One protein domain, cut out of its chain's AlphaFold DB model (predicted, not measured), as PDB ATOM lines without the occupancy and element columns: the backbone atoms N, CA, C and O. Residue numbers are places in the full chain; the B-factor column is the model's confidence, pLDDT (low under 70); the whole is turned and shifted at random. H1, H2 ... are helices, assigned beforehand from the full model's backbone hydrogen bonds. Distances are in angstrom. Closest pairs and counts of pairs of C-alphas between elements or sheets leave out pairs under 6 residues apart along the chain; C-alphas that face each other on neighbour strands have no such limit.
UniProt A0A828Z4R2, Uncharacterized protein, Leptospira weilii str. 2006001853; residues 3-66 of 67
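This is residues 3 to 66 of the 67 residues of an uncharacterized protein of Leptospira weilii str. 2006001853 (UniProt A0A828Z4R2). This is a long helical hairpin, H1 folding back into the longer H2, with the short H3 at its open end and a tail, residues 57 to 66, running back lengthwise from there. The printed part has 64 residues with three named helices, H1, H2, H3 in order, and no named strand: all helix. It is a rod of 40 by 16 by 16 A, only just compact, close to loose, with a radius of gyration of the C-alphas of 12.4 A.

Start with H1, residues 3 to 19; it touches H2, residues 25 to 49, through 28 to 39 alone, opposite ways at a shallow tilt of 21 degrees. Their closest C-alphas, Leu 14 and Arg 32, are 5.9 A apart. H3, residues 53 to 56, only just touches H1's residues 3 to 7, with 3 pairs of C-alphas within 8 A, the closest Gln 4 and Leu 56 at 5.6 A. H2, with residues 43 to 47, and H3 only just touch, only at the corner, with 3 such pairs, the closest Ala 46 and Leu 53 at 6.7 A. In H1 and H2 every O i to N i+4 pair is within hydrogen-bond range; H3 is too short for one.

Find C-alpha 3 at (120.633, 97.576, 163.696); H1 runs 24.8 A from there. H2 runs 36.2 A from C-alpha 25 at (117.791, 101.890, 134.530), and H3 4.9 A to C-alpha 56 at (115.678, 103.683, 163.763).

The C-alphas farthest apart, Ile 22 and Gly 50, are 39.9 A apart. The printed part has no cut, and both links are tight. Look at residues 20 to 24 for pLDDT under 70; residues 22 to 27, of which 25 to 27 belong to H2, stand free.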
ATOM      1  N   LEU A   3     121.842  97.359 164.499       87.06
ATOM      2  CA  LEU A   3     120.633  97.576 163.696       87.06
ATOM      3  C   LEU A   3     120.507  99.013 163.158       87.06
ATOM      4  O   LEU A   3     120.207  99.201 161.984       87.06
ATOM      5  N   GLN A   4     120.762 100.024 163.991       89.62
ATOM      6  CA  GLN A   4     120.759 101.431 163.566       89.62
ATOM      7  C   GLN A   4     121.865 101.687 162.542       89.62
ATOM      8  O   GLN A   4     121.631 102.338 161.527       89.62
ATOM      9  N   ASP A   5     123.046 101.114 162.779       91.19
ATOM     10  CA  ASP A   5     124.191 101.236 161.876       91.19
ATOM     11  C   ASP A   5     123.871 100.599 160.508       91.19
ATOM     12  O   ASP A   5     124.111 101.200 159.461       91.19
ATOM     13  N   LEU A   6     123.223  99.425 160.499       92.75
ATOM     14  CA  LEU A   6     122.740  98.777 159.276       92.75
ATOM     15  C   LEU A   6     121.718  99.640 158.526       92.75
ATOM     16  O   LEU A   6     121.823  99.799 157.310       92.75
ATOM     17  N   VAL A   7     120.740 100.214 159.229       93.81
ATOM     18  CA  VAL A   7     119.737 101.098 158.620       93.81
ATOM     19  C   VAL A   7     120.392 102.312 157.960       93.81
ATOM     20  O   VAL A   7     120.016 102.678 156.844       93.81
ATOM     21  N   VAL A   8     121.385 102.924 158.612       93.38
ATOM     22  CA  VAL A   8     122.144 104.045 158.039       93.38
ATOM     23  C   VAL A   8     122.822 103.620 156.735       93.38
ATOM     24  O   VAL A   8     122.605 104.265 155.708       93.38
ATOM     25  N   LEU A   9     123.539 102.492 156.737       94.56
ATOM     26  CA  LEU A   9     124.221 101.970 155.548       94.56
ATOM     27  C   LEU A   9     123.251 101.660 154.398       94.56
ATOM     28  O   LEU A   9     123.535 101.967 153.239       94.56
ATOM     29  N   LEU A  10     122.084 101.082 154.698       94.06
ATOM     30  CA  LEU A  10     121.054 100.800 153.696       94.06
ATOM     31  C   LEU A  10     120.505 102.091 153.076       94.06
ATOM     32  O   LEU A  10     120.370 102.173 151.856       94.06
ATOM     33  N   LYS A  11     120.251 103.126 153.884       91.56
ATOM     34  CA  LYS A  11     119.787 104.435 153.397       91.56
ATOM     35  C   LYS A  11     120.840 105.140 152.545       91.56
ATOM     36  O   LYS A  11     120.491 105.755 151.538       91.56
ATOM     37  N   GLU A  12     122.113 105.063 152.917       91.56
ATOM     38  CA  GLU A  12     123.216 105.600 152.112       91.56
ATOM     39  C   GLU A  12     123.325 104.883 150.768       91.56
ATOM     40  O   GLU A  12     123.379 105.532 149.721       91.56
ATOM     41  N   LYS A  13     123.254 103.548 150.775       90.88
ATOM     42  CA  LYS A  13     123.271 102.742 149.552       90.88
ATOM     43  C   LYS A  13     122.080 103.061 148.646       90.88
ATOM     44  O   LYS A  13     122.263 103.225 147.440       90.88
ATOM     45  N   LEU A  14     120.888 103.224 149.223       89.19
ATOM     46  CA  LEU A  14     119.678 103.619 148.499       89.19
ATOM     47  C   LEU A  14     119.848 104.992 147.835       89.19
ATOM     48  O   LEU A  14     119.575 105.144 146.645       89.19
ATOM     49  N   LYS A  15     120.387 105.980 148.562       88.12
ATOM     50  CA  LYS A  15     120.700 107.306 148.005       88.12
ATOM     51  C   LYS A  15     121.727 107.227 146.875       88.12
ATOM     52  O   LYS A  15     121.505 107.829 145.830       88.12
ATOM     53  N   HIS A  16     122.806 106.463 147.048       86.88
ATOM     54  CA  HIS A  16     123.847 106.305 146.027       86.88
ATOM     55  C   HIS A  16     123.329 105.655 144.739       86.88
ATOM     56  O   HIS A  16     123.685 106.097 143.648       86.88
ATOM     57  N   SER A  17     122.448 104.657 144.842       83.31
ATOM     58  CA  SER A  17     121.818 104.027 143.668       83.31
ATOM     59  C   SER A  17     120.854 104.950 142.904       83.31
ATOM     60  O   SER A  17     120.468 104.660 141.774       83.31
ATOM     61  N   LYS A  18     120.451 106.082 143.500       78.38
ATOM     62  CA  LYS A  18     119.663 107.119 142.821       78.38
ATOM     63  C   LYS A  18     120.551 108.095 142.044       78.38
ATOM     64  O   LYS A  18     120.162 108.542 140.969       78.38
ATOM     65  N   THR A  19     121.725 108.438 142.576       77.38
ATOM     66  CA  THR A  19     122.667 109.381 141.948       77.38
ATOM     67  C   THR A  19     123.543 108.744 140.871       77.38
ATOM     68  O   THR A  19     123.867 109.412 139.891       77.38
ATOM     69  N   ASN A  20     123.901 107.465 141.001       66.38
ATOM     70  CA  ASN A  20     124.738 106.760 140.028       66.38
ATOM     71  C   ASN A  20     123.913 106.154 138.880       66.38
ATOM     72  O   ASN A  20     123.935 104.947 138.669       66.38
ATOM     73  N   GLN A  21     123.237 106.985 138.078       63.25
ATOM     74  CA  GLN A  21     122.542 106.551 136.848       63.25
ATOM     75  C   GLN A  21     123.498 106.124 135.706       63.25
ATOM     76  O   GLN A  21     123.199 106.285 134.525       63.25
ATOM     77  N   ILE A  22     124.679 105.594 136.026       53.34
ATOM     78  CA  ILE A  22     125.647 105.103 135.042       53.34
ATOM     79  C   ILE A  22     125.321 103.626 134.771       53.34
ATOM     80  O   ILE A  22     125.993 102.735 135.283       53.34
ATOM     81  N   GLY A  23     124.252 103.343 134.016       60.03
ATOM     82  CA  GLY A  23     123.858 101.960 133.708       60.03
ATOM     83  C   GLY A  23     122.424 101.765 133.202       60.03
ATOM     84  O   GLY A  23     121.705 102.717 132.915       60.03
ATOM     85  N   ASN A  24     122.020 100.494 133.074       67.31
ATOM     86  CA  ASN A  24     120.664 100.084 132.692       67.31
ATOM     87  C   ASN A  24     119.675 100.420 133.821       67.31
ATOM     88  O   ASN A  24     119.711  99.791 134.880       67.31
ATOM     89  N   ASP A  25     118.777 101.373 133.569       79.50
ATOM     90  CA  ASP A  25     117.791 101.890 134.530       79.50
ATOM     91  C   ASP A  25     116.975 100.784 135.227       79.50
ATOM     92  O   ASP A  25     116.686 100.875 136.419       79.50
ATOM     93  N   GLN A  26     116.686  99.675 134.533       84.31
ATOM     94  CA  GLN A  26     115.959  98.548 135.129       84.31
ATOM     95  C   GLN A  26     116.753  97.816 136.216       84.31
ATOM     96  O   GLN A  26     116.171  97.390 137.214       84.31
ATOM     97  N   PHE A  27     118.068  97.669 136.041       85.69
ATOM     98  CA  PHE A  27     118.918  97.021 137.037       85.69
ATOM     99  C   PHE A  27     119.022  97.883 138.295       85.69
ATOM    100  O   PHE A  27     118.770  97.398 139.395       85.69
ATOM    101  N   GLU A  28     119.294  99.180 138.129       85.25
ATOM    102  CA  GLU A  28     119.360 100.127 139.246       85.25
ATOM    103  C   GLU A  28     118.018 100.231 139.980       85.25
ATOM    104  O   GLU A  28     117.975 100.260 141.210       85.25
ATOM    105  N   LYS A  29     116.898 100.195 139.249       87.25
ATOM    106  CA  LYS A  29     115.562 100.115 139.847       87.25
ATOM    107  C   LYS A  29     115.374  98.839 140.672       87.25
ATOM    108  O   LYS A  29     114.842  98.912 141.776       87.25
ATOM    109  N   GLY A  30     115.845  97.692 140.178       89.81
ATOM    110  CA  GLY A  30     115.837  96.430 140.923       89.81
ATOM    111  C   GLY A  30     116.674  96.495 142.204       89.81
ATOM    112  O   GLY A  30     116.226  96.049 143.258       89.81
ATOM    113  N   VAL A  31     117.852  97.126 142.149       90.19
ATOM    114  CA  VAL A  31     118.691  97.373 143.334       90.19
ATOM    115  C   VAL A  31     117.956  98.251 144.351       90.19
ATOM    116  O   VAL A  31     117.932  97.914 145.536       90.19
ATOM    117  N   ARG A  32     117.312  99.340 143.907       90.56
ATOM    118  CA  ARG A  32     116.518 100.228 144.777       90.56
ATOM    119  C   ARG A  32     115.357  99.494 145.440       90.56
ATOM    120  O   ARG A  32     115.177  99.637 146.648       90.56
ATOM    121  N   MET A  33     114.629  98.669 144.685       91.94
ATOM    122  CA  MET A  33     113.552  97.830 145.220       91.94
ATOM    123  C   MET A  33     114.065  96.860 146.288       91.94
ATOM    124  O   MET A  33     113.525  96.848 147.387       91.94
ATOM    125  N   GLY A  34     115.152  96.128 146.029       93.62
ATOM    126  CA  GLY A  34     115.694  95.178 147.008       93.62
ATOM    127  C   GLY A  34     116.188  95.842 148.302       93.62
ATOM    128  O   GLY A  34     116.019  95.300 149.397       93.62
ATOM    129  N   ILE A  35     116.768  97.045 148.212       94.25
ATOM    130  CA  ILE A  35     117.169  97.810 149.404       94.25
ATOM    131  C   ILE A  35     115.933  98.298 150.174       94.25
ATOM    132  O   ILE A  35     115.919  98.222 151.404       94.25
ATOM    133  N   TYR A  36     114.898  98.769 149.473       93.94
ATOM    134  CA  TYR A  36     113.638  99.169 150.098       93.94
ATOM    135  C   TYR A  36     112.963  97.996 150.820       93.94
ATOM    136  O   TYR A  36     112.624  98.137 151.990       93.94
ATOM    137  N   GLU A  37     112.853  96.828 150.182       94.75
ATOM    138  CA  GLU A  37     112.293  95.616 150.798       94.75
ATOM    139  C   GLU A  37     113.051  95.218 152.071       94.75
ATOM    140  O   GLU A  37     112.447  94.831 153.069       94.75
ATOM    141  N   THR A  38     114.377  95.378 152.078       95.44
ATOM    142  CA  THR A  38     115.188  95.123 153.278       95.44
ATOM    143  C   THR A  38     114.828  96.084 154.418       95.44
ATOM    144  O   THR A  38     114.719  95.668 155.571       95.44
ATOM    145  N   LEU A  39     114.638  97.371 154.120       94.88
ATOM    146  CA  LEU A  39     114.243  98.365 155.121       94.88
ATOM    147  C   LEU A  39     112.803  98.153 155.612       94.88
ATOM    148  O   LEU A  39     112.538  98.344 156.797       94.88
ATOM    149  N   ASP A  40     111.897  97.725 154.736       94.00
ATOM    150  CA  ASP A  40     110.513  97.392 155.089       94.00
ATOM    151  C   ASP A  40     110.431  96.140 155.981       94.00
ATOM    152  O   ASP A  40     109.677  96.096 156.957       94.00
ATOM    153  N   LEU A  41     111.304  95.155 155.745       95.06
ATOM    154  CA  LEU A  41     111.466  94.012 156.642       95.06
ATOM    155  C   LEU A  41     111.958  94.446 158.030       95.06
ATOM    156  O   LEU A  41     111.440  93.974 159.043       95.06
ATOM    157  N   ILE A  42     112.928  95.365 158.094       94.50
ATOM    158  CA  ILE A  42     113.407  95.929 159.367       94.50
ATOM    159  C   ILE A  42     112.281  96.684 160.080       94.50
ATOM    160  O   ILE A  42     112.147  96.559 161.295       94.50
ATOM    161  N   LYS A  43     111.450  97.427 159.343       93.69
ATOM    162  CA  LYS A  43     110.272  98.111 159.887       93.69
ATOM    163  C   LYS A  43     109.290  97.114 160.506       93.69
ATOM    164  O   LYS A  43     108.943  97.249 161.673       93.69
ATOM    165  N   SER A  44     108.951  96.056 159.771       93.38
ATOM    166  CA  SER A  44     108.081  94.974 160.252       93.38
ATOM    167  C   SER A  44     108.642  94.280 161.498       93.38
ATOM    168  O   SER A  44     107.906  93.953 162.433       93.38
ATOM    169  N   GLN A  45     109.961  94.065 161.539       94.06
ATOM    170  CA  GLN A  45     110.642  93.521 162.709       94.06
ATOM    171  C   GLN A  45     110.543  94.487 163.895       94.06
ATOM    172  O   GLN A  45     110.154  94.075 164.985       94.06
ATOM    173  N   ALA A  46     110.858  95.764 163.695       93.31
ATOM    174  CA  ALA A  46     110.799  96.777 164.738       93.31
ATOM    175  C   ALA A  46     109.394  96.885 165.348       93.31
ATOM    176  O   ALA A  46     109.269  96.818 166.570       93.31
ATOM    177  N   ASP A  47     108.352  96.904 164.515       92.38
ATOM    178  CA  ASP A  47     106.955  96.894 164.959       92.38
ATOM    179  C   ASP A  47     106.634  95.640 165.794       92.38
ATOM    180  O   ASP A  47     106.008  95.731 166.850       92.38
ATOM    181  N   SER A  48     107.131  94.468 165.380       95.31
ATOM    182  CA  SER A  48     106.915  93.194 166.088       95.31
ATOM    183  C   SER A  48     107.599  93.128 167.460       95.31
ATOM    184  O   SER A  48     107.114  92.443 168.359       95.31
ATOM    185  N   PHE A  49     108.728  93.820 167.629       93.50
ATOM    186  CA  PHE A  49     109.504  93.846 168.874       93.50
ATOM    187  C   PHE A  49     109.287  95.123 169.701       93.50
ATOM    188  O   PHE A  49     109.946  95.299 170.725       93.50
ATOM    189  N   GLY A  50     108.373  96.008 169.285       92.19
ATOM    190  CA  GLY A  50     108.098  97.273 169.970       92.19
ATOM    191  C   GLY A  50     109.262  98.270 169.924       92.19
ATOM    192  O   GLY A  50     109.397  99.098 170.822       92.19
ATOM    193  N   ILE A  51     110.121  98.179 168.907       91.94
ATOM    194  CA  ILE A  51     111.235  99.103 168.683       91.94
ATOM    195  C   ILE A  51     110.702 100.336 167.952       91.94
ATOM    196  O   ILE A  51     110.014 100.221 166.939       91.94
ATOM    197  N   SER A  52     111.053 101.530 168.428       92.75
ATOM    198  CA  SER A  52     110.620 102.776 167.798       92.75
ATOM    199  C   SER A  52     111.226 102.946 166.399       92.75
ATOM    200  O   SER A  52     112.442 103.050 166.224       92.75
ATOM    201  N   LEU A  53     110.370 103.070 165.383       91.44
ATOM    202  CA  LEU A  53     110.792 103.389 164.012       91.44
ATOM    203  C   LEU A  53     111.464 104.761 163.898       91.44
ATOM    204  O   LEU A  53     112.260 104.993 162.983       91.44
ATOM    205  N   GLN A  54     111.140 105.665 164.821       91.94
ATOM    206  CA  GLN A  54     111.719 106.997 164.902       91.94
ATOM    207  C   GLN A  54     113.161 106.927 165.423       91.94
ATOM    208  O   GLN A  54     114.043 107.574 164.863       91.94
ATOM    209  N   GLU A  55     113.434 106.048 166.396       89.25
ATOM    210  CA  GLU A  55     114.793 105.745 166.883       89.25
ATOM    211  C   GLU A  55     115.656 105.027 165.836       89.25
ATOM    212  O   GLU A  55     116.884 105.141 165.848       89.25
ATOM    213  N   LEU A  56     115.023 104.288 164.923       89.81
ATOM    214  CA  LEU A  56     115.678 103.683 163.763       89.81
ATOM    215  C   LEU A  56     115.790 104.653 162.574       89.81
ATOM    216  O   LEU A  56     116.547 104.402 161.642       89.81
ATOM    217  N   GLY A  57     115.058 105.770 162.576       89.44
ATOM    218  CA  GLY A  57     115.064 106.749 161.488       89.44
ATOM    219  C   GLY A  57     114.445 106.249 160.173       89.44
ATOM    220  O   GLY A  57     114.874 106.695 159.101       89.44
ATOM    221  N   ILE A  58     113.471 105.331 160.239       90.19
ATOM    222  CA  ILE A  58     112.781 104.717 159.076       90.19
ATOM    223  C   ILE A  58     111.262 104.927 159.067       90.19
ATOM    224  O   ILE A  58     110.583 104.437 158.170       90.19
ATOM    225  N   GLU A  59     110.723 105.688 160.020       89.00
ATOM    226  CA  GLU A  59     109.287 105.989 160.133       89.00
ATOM    227  C   GLU A  59     108.663 106.491 158.815       89.00
ATOM    228  O   GLU A  59     107.606 106.019 158.399       89.00
ATOM    229  N   ASN A  60     109.360 107.396 158.122       86.50
ATOM    230  CA  ASN A  60     108.874 108.067 156.914       86.50
ATOM    231  C   ASN A  60     109.375 107.438 155.604       86.50
ATOM    232  O   ASN A  60     109.328 108.087 154.565       86.50
ATOM    233  N   LEU A  61     109.882 106.204 155.631       85.06
ATOM    234  CA  LEU A  61     110.383 105.554 154.422       85.06
ATOM    235  C   LEU A  61     109.230 105.224 153.458       85.06
ATOM    236  O   LEU A  61     108.356 104.419 153.783       85.06
ATOM    237  N   ARG A  62     109.245 105.818 152.260       86.25
ATOM    238  CA  ARG A  62     108.237 105.619 151.206       86.25
ATOM    239  C   ARG A  62     108.899 105.160 149.915       86.25
ATOM    240  O   ARG A  62     109.877 105.769 149.495       86.25
ATOM    241  N   LEU A  63     108.385 104.102 149.288       80.12
ATOM    242  CA  LEU A  63     108.984 103.521 148.078       80.12
ATOM    243  C   LEU A  63     109.053 104.541 146.934       80.12
ATOM    244  O   LEU A  63     110.034 104.589 146.196       80.12
ATOM    245  N   GLU A  64     108.035 105.390 146.826       82.94
ATOM    246  CA  GLU A  64     107.864 106.386 145.768       82.94
ATOM    247  C   GLU A  64     108.968 107.450 145.764       82.94
ATOM    248  O   GLU A  64     109.220 108.072 144.740       82.94
ATOM    249  N   GLU A  65     109.664 107.655 146.885       80.25
ATOM    250  CA  GLU A  65     110.804 108.575 146.962       80.25
ATOM    251  C   GLU A  65     112.057 108.024 146.251       80.25
ATOM    252  O   GLU A  65     113.000 108.777 145.953       80.25
ATOM    253  N   TYR A  66     112.074 106.714 145.980       70.44
ATOM    254  CA  TYR A  66     113.236 105.959 145.511       70.44
ATOM    255  C   TYR A  66     113.001 105.206 144.193       70.44
ATOM    256  O   TYR A  66     113.943 104.599 143.678       70.44
TER     257      TYR A  66